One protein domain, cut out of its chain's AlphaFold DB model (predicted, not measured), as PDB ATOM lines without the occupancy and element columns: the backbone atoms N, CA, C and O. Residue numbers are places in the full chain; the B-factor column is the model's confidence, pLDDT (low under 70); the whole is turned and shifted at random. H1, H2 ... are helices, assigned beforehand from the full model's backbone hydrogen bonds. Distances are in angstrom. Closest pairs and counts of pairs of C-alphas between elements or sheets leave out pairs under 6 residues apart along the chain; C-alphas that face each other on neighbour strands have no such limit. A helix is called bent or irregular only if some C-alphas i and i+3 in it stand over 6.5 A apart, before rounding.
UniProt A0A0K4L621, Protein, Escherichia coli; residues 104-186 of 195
ATOM      1  N   SER A 104     136.766 130.751 136.619       36.12
ATOM      2  CA  SER A 104     135.802 131.551 135.860       36.12
ATOM      3  C   SER A 104     135.191 132.648 136.744       36.12
ATOM      4  O   SER A 104     134.863 132.348 137.894       36.12
ATOM      5  N   PRO A 105     135.014 133.901 136.264       40.56
ATOM      6  CA  PRO A 105     134.469 134.991 137.077       40.56
ATOM      7  C   PRO A 105     133.319 134.568 138.022       40.56
ATOM      8  O   PRO A 105     133.398 134.922 139.196       40.56
ATOM      9  N   PRO A 106     132.357 133.707 137.617       38.72
ATOM     10  CA  PRO A 106     131.313 133.175 138.503       38.72
ATOM     11  C   PRO A 106     131.789 132.524 139.819       38.72
ATOM     12  O   PRO A 106     131.104 132.636 140.826       38.72
ATOM     13  N   LEU A 107     132.957 131.870 139.856       38.03
ATOM     14  CA  LEU A 107     133.483 131.179 141.045       38.03
ATOM     15  C   LEU A 107     134.082 132.124 142.096       38.03
ATOM     16  O   LEU A 107     134.281 131.734 143.249       38.03
ATOM     17  N   LEU A 108     134.390 133.364 141.719       42.06
ATOM     18  CA  LEU A 108     134.990 134.342 142.628       42.06
ATOM     19  C   LEU A 108     133.974 135.285 143.249       42.06
ATOM     20  O   LEU A 108     134.235 135.811 144.337       42.06
ATOM     21  N   PHE A 109     132.819 135.438 142.608       47.66
ATOM     22  CA  PHE A 109     131.690 136.168 143.151       47.66
ATOM     23  C   PHE A 109     130.834 135.221 143.976       47.66
ATOM     24  O   PHE A 109     130.110 134.385 143.449       47.66
ATOM     25  N   ASN A 110     130.878 135.368 145.300       45.69
ATOM     26  CA  ASN A 110     129.822 134.784 146.114       45.69
ATOM     27  C   ASN A 110     128.564 135.634 145.920       45.69
ATOM     28  O   ASN A 110     128.395 136.674 146.565       45.69
ATOM     29  N   VAL A 111     127.714 135.198 144.987       43.16
ATOM     30  CA  VAL A 111     126.541 135.964 144.561       43.16
ATOM     31  C   VAL A 111     125.480 136.084 145.667       43.16
ATOM     32  O   VAL A 111     124.683 137.018 145.680       43.16
ATOM     33  N   ASN A 112     125.566 135.240 146.702       39.44
ATOM     34  CA  ASN A 112     124.651 135.255 147.845       39.44
ATOM     35  C   ASN A 112     124.689 136.543 148.688       39.44
ATOM     36  O   ASN A 112     123.829 136.719 149.544       39.44
ATOM     37  N   PHE A 113     125.650 137.452 148.478       42.53
ATOM     38  CA  PHE A 113     125.825 138.644 149.320       42.53
ATOM     39  C   PHE A 113     125.754 139.991 148.582       42.53
ATOM     40  O   PHE A 113     126.031 141.029 149.185       42.53
ATOM     41  N   PHE A 114     125.322 140.015 147.315       47.09
ATOM     42  CA  PHE A 114     125.191 141.259 146.534       47.09
ATOM     43  C   PHE A 114     124.193 142.282 147.111       47.09
ATOM     44  O   PHE A 114     124.170 143.424 146.666       47.09
ATOM     45  N   PHE A 115     123.364 141.924 148.093       43.16
ATOM     46  CA  PHE A 115     122.168 142.716 148.391       43.16
ATOM     47  C   PHE A 115     122.311 143.783 149.475       43.16
ATOM     48  O   PHE A 115     121.630 144.803 149.383       43.16
ATOM     49  N   ASN A 116     123.201 143.615 150.458       42.34
ATOM     50  CA  ASN A 116     123.229 144.544 151.596       42.34
ATOM     51  C   ASN A 116     124.381 145.558 151.572       42.34
ATOM     52  O   ASN A 116     124.298 146.565 152.269       42.34
ATOM     53  N   CYS A 117     125.439 145.340 150.780       43.03
ATOM     54  CA  CYS A 117     126.639 146.195 150.820       43.03
ATOM     55  C   CYS A 117     127.316 146.426 149.463       43.03
ATOM     56  O   CYS A 117     128.451 146.900 149.430       43.03
ATOM     57  N   PHE A 118     126.679 146.039 148.357       55.28
ATOM     58  CA  PHE A 118     127.292 146.124 147.037       55.28
ATOM     59  C   PHE A 118     126.758 147.326 146.263       55.28
ATOM     60  O   PHE A 118     125.550 147.453 146.054       55.28
ATOM     61  N   ASP A 119     127.664 148.190 145.817       62.12
ATOM     62  CA  ASP A 119     127.336 149.252 144.880       62.12
ATOM     63  C   ASP A 119     127.605 148.766 143.450       62.12
ATOM     64  O   ASP A 119     128.741 148.515 143.055       62.12
ATOM     65  N   PHE A 120     126.543 148.612 142.656       67.69
ATOM     66  CA  PHE A 120     126.657 148.201 141.255       67.69
ATOM     67  C   PHE A 120     127.370 149.243 140.380       67.69
ATOM     68  O   PHE A 120     127.732 148.920 139.244       67.69
ATOM     69  N   SER A 121     127.588 150.466 140.880       68.25
ATOM     70  CA  SER A 121     128.431 151.471 140.224       68.25
ATOM     71  C   SER A 121     129.844 150.936 139.948       68.25
ATOM     72  O   SER A 121     130.365 151.133 138.850       68.25
ATOM     73  N   ASP A 122     130.399 150.134 140.861       67.69
ATOM     74  CA  ASP A 122     131.746 149.576 140.743       67.69
ATOM     75  C   ASP A 122     131.889 148.614 139.547       67.69
ATOM     76  O   ASP A 122     132.955 148.543 138.935       67.69
ATOM     77  N   ILE A 123     130.820 147.905 139.158       70.94
ATOM     78  CA  ILE A 123     130.831 147.038 137.964       70.94
ATOM     79  C   ILE A 123     130.824 147.878 136.679       70.94
ATOM     80  O   ILE A 123     131.428 147.484 135.679       70.94
ATOM     81  N   ARG A 124     130.178 149.052 136.677       73.56
ATOM     82  CA  ARG A 124     130.126 149.921 135.486       73.56
ATOM     83  C   ARG A 124     131.497 150.459 135.102       73.56
ATOM     84  O   ARG A 124     131.756 150.671 133.919       73.56
ATOM     85  N   GLU A 125     132.369 150.634 136.085       75.31
ATOM     86  CA  GLU A 125     133.744 151.095 135.895       75.31
ATOM     87  C   GLU A 125     134.697 149.998 135.393       75.31
ATOM     88  O   GLU A 125     135.853 150.286 135.087       75.31
ATOM     89  N   ILE A 126     134.244 148.744 135.275       72.56
ATOM     90  CA  ILE A 126     135.052 147.683 134.666       72.56
ATOM     91  C   ILE A 126     135.277 148.011 133.190       72.56
ATOM     92  O   ILE A 126     134.332 148.182 132.418       72.56
ATOM     93  N   VAL A 127     136.551 148.095 132.812       71.25
ATOM     94  CA  VAL A 127     136.981 148.517 131.474       71.25
ATOM     95  C   VAL A 127     136.705 147.437 130.430       71.25
ATOM     96  O   VAL A 127     136.319 147.753 129.306       71.25
ATOM     97  N   ASP A 128     136.899 146.166 130.785       70.75
ATOM     98  CA  ASP A 128     136.726 145.056 129.854       70.75
ATOM     99  C   ASP A 128     135.233 144.727 129.622       70.75
ATOM    100  O   ASP A 128     134.523 144.359 130.569       70.75
ATOM    101  N   PRO A 129     134.737 144.829 128.374       75.31
ATOM    102  CA  PRO A 129     133.324 144.627 128.073       75.31
ATOM    103  C   PRO A 129     132.874 143.176 128.278       75.31
ATOM    104  O   PRO A 129     131.735 142.943 128.683       75.31
ATOM    105  N   HIS A 130     133.748 142.194 128.045       69.88
ATOM    106  CA  HIS A 130     133.412 140.785 128.228       69.88
ATOM    107  C   HIS A 130     133.241 140.466 129.717       69.88
ATOM    108  O   HIS A 130     132.224 139.896 130.114       69.88
ATOM    109  N   ILE A 131     134.181 140.909 130.560       67.56
ATOM    110  CA  ILE A 131     134.092 140.749 132.020       67.56
ATOM    111  C   ILE A 131     132.836 141.443 132.553       67.56
ATOM    112  O   ILE A 131     132.058 140.823 133.280       67.56
ATOM    113  N   LYS A 132     132.592 142.697 132.154       76.50
ATOM    114  CA  LYS A 132     131.387 143.442 132.548       76.50
ATOM    115  C   LYS A 132     130.110 142.682 132.171       76.50
ATOM    116  O   LYS A 132     129.203 142.557 132.997       76.50
ATOM    117  N   LYS A 133     130.054 142.128 130.955       76.69
ATOM    118  CA  LYS A 133     128.908 141.359 130.456       76.69
ATOM    119  C   LYS A 133     128.677 140.081 131.268       76.69
ATOM    120  O   LYS A 133     127.550 139.846 131.698       76.69
ATOM    121  N   CYS A 134     129.725 139.305 131.552       72.44
ATOM    122  CA  CYS A 134     129.633 138.119 132.412       72.44
ATOM    123  C   CYS A 134     129.070 138.455 133.800       72.44
ATOM    124  O   CYS A 134     128.157 137.783 134.271       72.44
ATOM    125  N   LEU A 135     129.562 139.524 134.432       72.31
ATOM    126  CA  LEU A 135     129.106 139.921 135.768       72.31
ATOM    127  C   LEU A 135     127.658 140.394 135.789       72.31
ATOM    128  O   LEU A 135     126.916 140.040 136.705       72.31
ATOM    129  N   GLY A 136     127.241 141.156 134.776       78.44
ATOM    130  CA  GLY A 136     125.844 141.558 134.641       78.44
ATOM    131  C   GLY A 136     124.905 140.357 134.519       78.44
ATOM    132  O   GLY A 136     123.854 140.345 135.158       78.44
ATOM    133  N   PHE A 137     125.295 139.320 133.771       77.75
ATOM    134  CA  PHE A 137     124.489 138.103 133.641       77.75
ATOM    135  C   PHE A 137     124.436 137.260 134.912       77.75
ATOM    136  O   PHE A 137     123.367 136.744 135.226       77.75
ATOM    137  N   GLU A 138     125.528 137.154 135.667       72.31
ATOM    138  CA  GLU A 138     125.505 136.481 136.974       72.31
ATOM    139  C   GLU A 138     124.596 137.218 137.967       72.31
ATOM    140  O   GLU A 138     123.780 136.593 138.647       72.31
ATOM    141  N   CYS A 139     124.650 138.557 137.986       75.62
ATOM    142  CA  CYS A 139     123.719 139.363 138.777       75.62
ATOM    143  C   CYS A 139     122.270 139.100 138.345       75.62
ATOM    144  O   CYS A 139     121.408 138.857 139.185       75.62
ATOM    145  N   LEU A 140     121.990 139.100 137.038       78.88
ATOM    146  CA  LEU A 140     120.649 138.836 136.523       78.88
ATOM    147  C   LEU A 140     120.155 137.432 136.899       78.88
ATOM    148  O   LEU A 140     119.041 137.302 137.402       78.88
ATOM    149  N   LYS A 141     120.977 136.396 136.692       74.44
ATOM    150  CA  LYS A 141     120.655 135.006 137.038       74.44
ATOM    151  C   LYS A 141     120.304 134.880 138.515       74.44
ATOM    152  O   LYS A 141     119.268 134.315 138.850       74.44
ATOM    153  N   PHE A 142     121.108 135.479 139.386       72.31
ATOM    154  CA  PHE A 142     120.831 135.467 140.813       72.31
ATOM    155  C   PHE A 142     119.516 136.151 141.160       72.31
ATOM    156  O   PHE A 142     118.729 135.589 141.904       72.31
ATOM    157  N   PHE A 143     119.226 137.334 140.611       74.88
ATOM    158  CA  PHE A 143     117.943 137.999 140.869       74.88
ATOM    159  C   PHE A 143     116.753 137.190 140.338       74.88
ATOM    160  O   PHE A 143     115.665 137.243 140.914       74.88
ATOM    161  N   VAL A 144     116.944 136.429 139.256       75.00
ATOM    162  CA  VAL A 144     115.935 135.484 138.771       75.00
ATOM    163  C   VAL A 144     115.732 134.345 139.775       75.00
ATOM    164  O   VAL A 144     114.586 133.982 140.030       75.00
ATOM    165  N   GLU A 145     116.788 133.803 140.370       68.62
ATOM    166  CA  GLU A 145     116.712 132.708 141.349       68.62
ATOM    167  C   GLU A 145     116.282 133.182 142.753       68.62
ATOM    168  O   GLU A 145     115.655 132.429 143.497       68.62
ATOM    169  N   PHE A 146     116.548 134.440 143.111       67.44
ATOM    170  CA  PHE A 146     116.255 134.998 144.426       67.44
ATOM    171  C   PHE A 146     114.785 135.407 144.556       67.44
ATOM    172  O   PHE A 146     114.271 136.238 143.808       67.44
ATOM    173  N   GLU A 147     114.087 134.844 145.543       58.19
ATOM    174  CA  GLU A 147     112.632 134.997 145.661       58.19
ATOM    175  C   GLU A 147     112.153 136.350 146.214       58.19
ATOM    176  O   GLU A 147     110.979 136.694 146.055       58.19
ATOM    177  N   ARG A 148     113.013 137.108 146.905       63.97
ATOM    178  CA  ARG A 148     112.633 138.345 147.614       63.97
ATOM    179  C   ARG A 148     113.478 139.534 147.168       63.97
ATOM    180  O   ARG A 148     114.348 140.001 147.896       63.97
ATOM    181  N   ASN A 149     113.203 140.050 145.977       70.19
ATOM    182  CA  ASN A 149     113.858 141.259 145.480       70.19
ATOM    183  C   ASN A 149     113.073 142.509 145.899       70.19
ATOM    184  O   ASN A 149     111.892 142.630 145.581       70.19
ATOM    185  N   SER A 150     113.720 143.458 146.581       73.12
ATOM    186  CA  SER A 150     113.125 144.781 146.809       73.12
ATOM    187  C   SER A 150     113.202 145.636 145.544       73.12
ATOM    188  O   SER A 150     114.141 145.495 144.756       73.12
ATOM    189  N   GLN A 151     112.257 146.567 145.371       75.00
ATOM    190  CA  GLN A 151     112.228 147.449 144.198       75.00
ATOM    191  C   GLN A 151     113.548 148.218 144.025       75.00
ATOM    192  O   GLN A 151     114.118 148.218 142.941       75.00
ATOM    193  N   GLY A 152     114.123 148.737 145.116       73.38
ATOM    194  CA  GLY A 152     115.420 149.419 145.066       73.38
ATOM    195  C   GLY A 152     116.580 148.531 144.591       73.38
ATOM    196  O   GLY A 152     117.527 149.029 143.985       73.38
ATOM    197  N   CYS A 153     116.529 147.212 144.806       74.06
ATOM    198  CA  CYS A 153     117.520 146.298 144.229       74.06
ATOM    199  C   CYS A 153     117.272 146.066 142.734       74.06
ATOM    200  O   CYS A 153     118.229 146.035 141.961       74.06
ATOM    201  N   ILE A 154     116.006 145.944 142.325       79.25
ATOM    202  CA  ILE A 154     115.609 145.794 140.918       79.25
ATOM    203  C   ILE A 154     116.023 147.029 140.107       79.25
ATOM    204  O   ILE A 154     116.551 146.888 139.004       79.25
ATOM    205  N   ASP A 155     115.846 148.232 140.654       81.81
ATOM    206  CA  ASP A 155     116.217 149.486 139.990       81.81
ATOM    207  C   ASP A 155     117.734 149.585 139.795       81.81
ATOM    208  O   ASP A 155     118.223 149.911 138.708       81.81
ATOM    209  N   ARG A 156     118.507 149.217 140.824       79.19
ATOM    210  CA  ARG A 156     119.972 149.175 140.740       79.19
ATOM    211  C   ARG A 156     120.471 148.162 139.707       79.19
ATOM    212  O   ARG A 156     121.359 148.504 138.923       79.19
ATOM    213  N   LEU A 157     119.875 146.967 139.654       83.69
ATOM    214  CA  LEU A 157     120.164 145.972 138.618       83.69
ATOM    215  C   LEU A 157     119.800 146.500 137.223       83.69
ATOM    216  O   LEU A 157     120.608 146.409 136.304       83.69
ATOM    217  N   THR A 158     118.618 147.099 137.067       87.75
ATOM    218  CA  THR A 158     118.163 147.677 135.790       87.75
ATOM    219  C   THR A 158     119.160 148.722 135.286       87.75
ATOM    220  O   THR A 158     119.537 148.716 134.117       87.75
ATOM    221  N   THR A 159     119.657 149.569 136.188       87.44
ATOM    222  CA  THR A 159     120.626 150.619 135.851       87.44
ATOM    223  C   THR A 159     122.024 150.053 135.545       87.44
ATOM    224  O   THR A 159     122.777 150.641 134.779       87.44
ATOM    225  N   LEU A 160     122.421 148.918 136.133       85.12
ATOM    226  CA  LEU A 160     123.629 148.202 135.698       85.12
ATOM    227  C   LEU A 160     123.465 147.676 134.267       85.12
ATOM    228  O   LEU A 160     124.352 147.843 133.433       85.12
ATOM    229  N   LEU A 161     122.329 147.038 133.994       89.31
ATOM    230  CA  LEU A 161     122.086 146.357 132.729       89.31
ATOM    231  C   LEU A 161     121.806 147.324 131.573       89.31
ATOM    232  O   LEU A 161     121.871 146.896 130.426       89.31
ATOM    233  N   SER A 162     121.545 148.610 131.824       89.94
ATOM    234  CA  SER A 162     121.365 149.625 130.773       89.94
ATOM    235  C   SER A 162     122.663 150.041 130.061       89.94
ATOM    236  O   SER A 162     122.608 150.848 129.138       89.94
ATOM    237  N   ASP A 163     123.831 149.544 130.487       90.19
ATOM    238  CA  ASP A 163     125.101 149.763 129.783       90.19
ATOM    239  C   ASP A 163     125.037 149.185 128.349       90.19
ATOM    240  O   ASP A 163     124.444 148.123 128.116       90.19
ATOM    241  N   LYS A 164     125.670 149.878 127.391       90.56
ATOM    242  CA  LYS A 164     125.686 149.518 125.961       90.56
ATOM    243  C   LYS A 164     126.263 148.128 125.699       90.56
ATOM    244  O   LYS A 164     125.923 147.493 124.705       90.56
ATOM    245  N   VAL A 165     127.108 147.613 126.599       89.69
ATOM    246  CA  VAL A 165     127.686 146.264 126.469       89.69
ATOM    247  C   VAL A 165     126.627 145.149 126.436       89.69
ATOM    248  O   VAL A 165     126.902 144.024 126.005       89.69
ATOM    249  N   PHE A 166     125.411 145.450 126.895       91.25
ATOM    250  CA  PHE A 166     124.293 144.518 126.972       91.25
ATOM    251  C   PHE A 166     123.279 144.665 125.825       91.25
ATOM    252  O   PHE A 166     122.299 143.920 125.807       91.25
ATOM    253  N   ASP A 167     123.483 145.579 124.871       91.62
ATOM    254  CA  ASP A 167     122.482 145.900 123.840       91.62
ATOM    255  C   ASP A 167     122.115 144.693 122.968       91.62
ATOM    256  O   ASP A 167     120.932 144.421 122.755       91.62
ATOM    257  N   ASP A 168     123.096 143.866 122.604       90.44
ATOM    258  CA  ASP A 168     122.869 142.618 121.854       90.44
ATOM    259  C   ASP A 168     122.020 141.590 122.621       90.44
ATOM    260  O   ASP A 168     121.537 140.606 122.063       90.44
ATOM    261  N   SER A 169     121.857 141.772 123.931       90.94
ATOM    262  CA  SER A 169     121.131 140.868 124.825       90.94
ATOM    263  C   SER A 169     119.893 141.514 125.451       90.94
ATOM    264  O   SER A 169     119.274 140.919 126.335       90.94
ATOM    265  N   ARG A 170     119.495 142.701 124.970       92.50
ATOM    266  CA  ARG A 170     118.428 143.526 125.550       92.50
ATOM    267  C   ARG A 170     117.108 142.780 125.713       92.50
ATOM    268  O   ARG A 170     116.579 142.702 126.813       92.50
ATOM    269  N   LYS A 171     116.647 142.125 124.642       91.31
ATOM    270  CA  LYS A 171     115.383 141.365 124.632       91.31
ATOM    271  C   LYS A 171     115.332 140.282 125.715       91.31
ATOM    272  O   LYS A 171     114.295 140.080 126.339       91.31
ATOM    273  N   LEU A 172     116.446 139.575 125.929       91.94
ATOM    274  CA  LEU A 172     116.545 138.549 126.968       91.94
ATOM    275  C   LEU A 172     116.496 139.186 128.359       91.94
ATOM    276  O   LEU A 172     115.774 138.702 129.226       91.94
ATOM    277  N   ILE A 173     117.261 140.258 128.557       91.62
ATOM    278  CA  ILE A 173     117.343 140.975 129.832       91.62
ATOM    279  C   ILE A 173     115.972 141.513 130.241       91.62
ATOM    280  O   ILE A 173     115.542 141.258 131.365       91.62
ATOM    281  N   ASP A 174     115.269 142.182 129.330       92.12
ATOM    282  CA  ASP A 174     113.962 142.783 129.606       92.12
ATOM    283  C   ASP A 174     112.946 141.711 130.025       92.12
ATOM    284  O   ASP A 174     112.291 141.841 131.057       92.12
ATOM    285  N   SER A 175     112.922 140.571 129.321       91.50
ATOM    286  CA  SER A 175     112.070 139.432 129.684       91.50
ATOM    287  C   SER A 175     112.350 138.891 131.094       91.50
ATOM    288  O   SER A 175     111.425 138.494 131.807       91.50
ATOM    289  N   GLN A 176     113.614 138.858 131.525       91.06
ATOM    290  CA  GLN A 176     113.971 138.403 132.872       91.06
ATOM    291  C   GLN A 176     113.646 139.456 133.937       91.06
ATOM    292  O   GLN A 176     113.152 139.101 135.007       91.06
ATOM    293  N   LEU A 177     113.856 140.744 133.651       90.62
ATOM    294  CA  LEU A 177     113.474 141.835 134.552       90.62
ATOM    295  C   LEU A 177     111.960 141.869 134.785       90.62
ATOM    296  O   LEU A 177     111.532 142.032 135.927       90.62
ATOM    297  N   ASP A 178     111.153 141.621 133.754       89.69
ATOM    298  CA  ASP A 178     109.697 141.528 133.892       89.69
ATOM    299  C   ASP A 178     109.276 140.350 134.779       89.69
ATOM    300  O   ASP A 178     108.408 140.497 135.642       89.69
ATOM    301  N   LYS A 179     109.943 139.192 134.656       87.31
ATOM    302  CA  LYS A 179     109.740 138.041 135.560       87.31
ATOM    303  C   LYS A 179     110.142 138.336 137.005       87.31
ATOM    304  O   LYS A 179     109.558 137.784 137.938       87.31
ATOM    305  N   ILE A 180     111.180 139.141 137.218       84.69
ATOM    306  CA  ILE A 180     111.610 139.551 138.560       84.69
ATOM    307  C   ILE A 180     110.575 140.507 139.167       84.69
ATOM    308  O   ILE A 180     110.142 140.299 140.301       84.69
ATOM    309  N   ARG A 181     110.136 141.514 138.400       86.19
ATOM    310  CA  ARG A 181     109.147 142.515 138.833       86.19
ATOM    311  C   ARG A 181     107.794 141.890 139.144       86.19
ATOM    312  O   ARG A 181     107.256 142.156 140.213       86.19
ATOM    313  N   SER A 182     107.283 141.018 138.274       83.50
ATOM    314  CA  SER A 182     105.977 140.373 138.471       83.50
ATOM    315  C   SER A 182     105.915 139.561 139.769       83.50
ATOM    316  O   SER A 182     104.925 139.631 140.499       83.50
ATOM    317  N   ARG A 183     107.001 138.859 140.117       79.50
ATOM    318  CA  ARG A 183     107.124 138.123 141.386       79.50
ATOM    319  C   ARG A 183     107.225 139.042 142.600       79.50
ATOM    320  O   ARG A 183     106.616 138.742 143.624       79.50
ATOM    321  N   ALA A 184     107.942 140.160 142.485       71.06
ATOM    322  CA  ALA A 184     108.009 141.157 143.551       71.06
ATOM    323  C   ALA A 184     106.629 141.789 143.825       71.06
ATOM    324  O   ALA A 184     106.232 141.918 144.981       71.06
ATOM    325  N   THR A 185     105.859 142.106 142.776       65.06
ATOM    326  CA  THR A 185     104.506 142.677 142.902       65.06
ATOM    327  C   THR A 185     103.463 141.677 143.395       65.06
ATOM    328  O   THR A 185     102.607 142.046 144.194       65.06
ATOM    329  N   ALA A 186     103.535 140.406 142.978       60.56
ATOM    330  CA  ALA A 186     102.571 139.381 143.387       60.56
ATOM    331  C   ALA A 186     102.560 139.156 144.909       60.56
ATOM    332  O   ALA A 186     101.503 138.923 145.487       60.56
TER     333      ALA A 186
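Overview. This is residues 104 to 186 of the 195 residues of the protein "Protein" of Escherichia coli (UniProt A0A0K4L621). Three helices, H6, H4 and H5, pack into an up-and-down bundle, each running against the one before it in the chain. Three short helices, H1, H2 and H3, wrap over H4 and H5 on the side away from H6, and the longest helix, H6, is kinked near its beginning. The printed part has 83 residues with six named helices, H1 to H6 in chain order, and no named strand; the class is all helix. It is compact, with a radius of gyration of the C-alphas of 12.1 A and spans of 37 by 27 by 21 A.

Along the chain. Find C-alpha 164 at (125.686, 149.518, 125.961); from there H6, residues 164 to 186, runs 30.7 A to C-alpha 186 at (102.571, 139.381, 143.387). H6 is irregular, with C-alphas 168 and 171 8.1 A apart, and has a kink of 82 degrees near residue 171. Go back to C-alpha 129 at (133.324, 144.627, 128.073), where H4, residues 129 to 145, begins its 24.4 A. H5, residues 151 to 161, is 15.2 A long. Earlier come H1, residues 105 to 108, H2, residues 111 to 117 and 12.0 A long, and H3, residues 121 to 124. H2 is irregular too, with C-alphas 112 and 115 7.9 A apart.

Arrangement. Look first at H6 and H4, which touch and run the same way at a shallow tilt of 14 degrees; their closest C-alphas are those of Val 144 and Ile 180, 5.9 A apart. H5 and H6 form a helical hairpin at a shallow tilt of 13 degrees, closest at the C-alphas of Ile 154 and Arg 181, 7.5 A. H4 and H5 form another, at a shallow tilt of 27 degrees; H4 touches H5 with residues 136 to 140 alone, closest at the C-alphas of Gly 136 and Leu 161, 6.4 A. H4 is the hub, touching five other helices. With residues 131 to 138 alone it touches H1, where the C-alphas of Pro 106 and Glu 138 are closest at 6.9 A. H2 and H4 only just touch, with 3 pairs of C-alphas within 8 A, the closest being Val 111 and Phe 142 at 6.8 A, and are about perpendicular at 90 degrees. H3 only just touches H5, with 3 pairs within 8 A; the closest C-alphas are those of Arg 124 and Leu 160, 6.7 A. H1, H2 and H3 are apart from H6. In H4 and H5 every O i to N i+4 pair is within hydrogen-bond range, against 14 of 19 in H6 and 0 of 3 in H2, which has 1 of 4 O i to N i+3 pairs within range; H1 and H3 are too short for an O i to N i+4 pair.

Size, cuts and confidence. Look for the two C-alphas farthest apart at Val 127 and Ala 186, 37.5 A. The printed part has no cut, and its five links between helices are tight. In the B-factor column the mean pLDDT of the printed part is 72.3, and you will find values under 70 at residues 104 to 122, 130 to 131, 145 to 148 and 185 to 186.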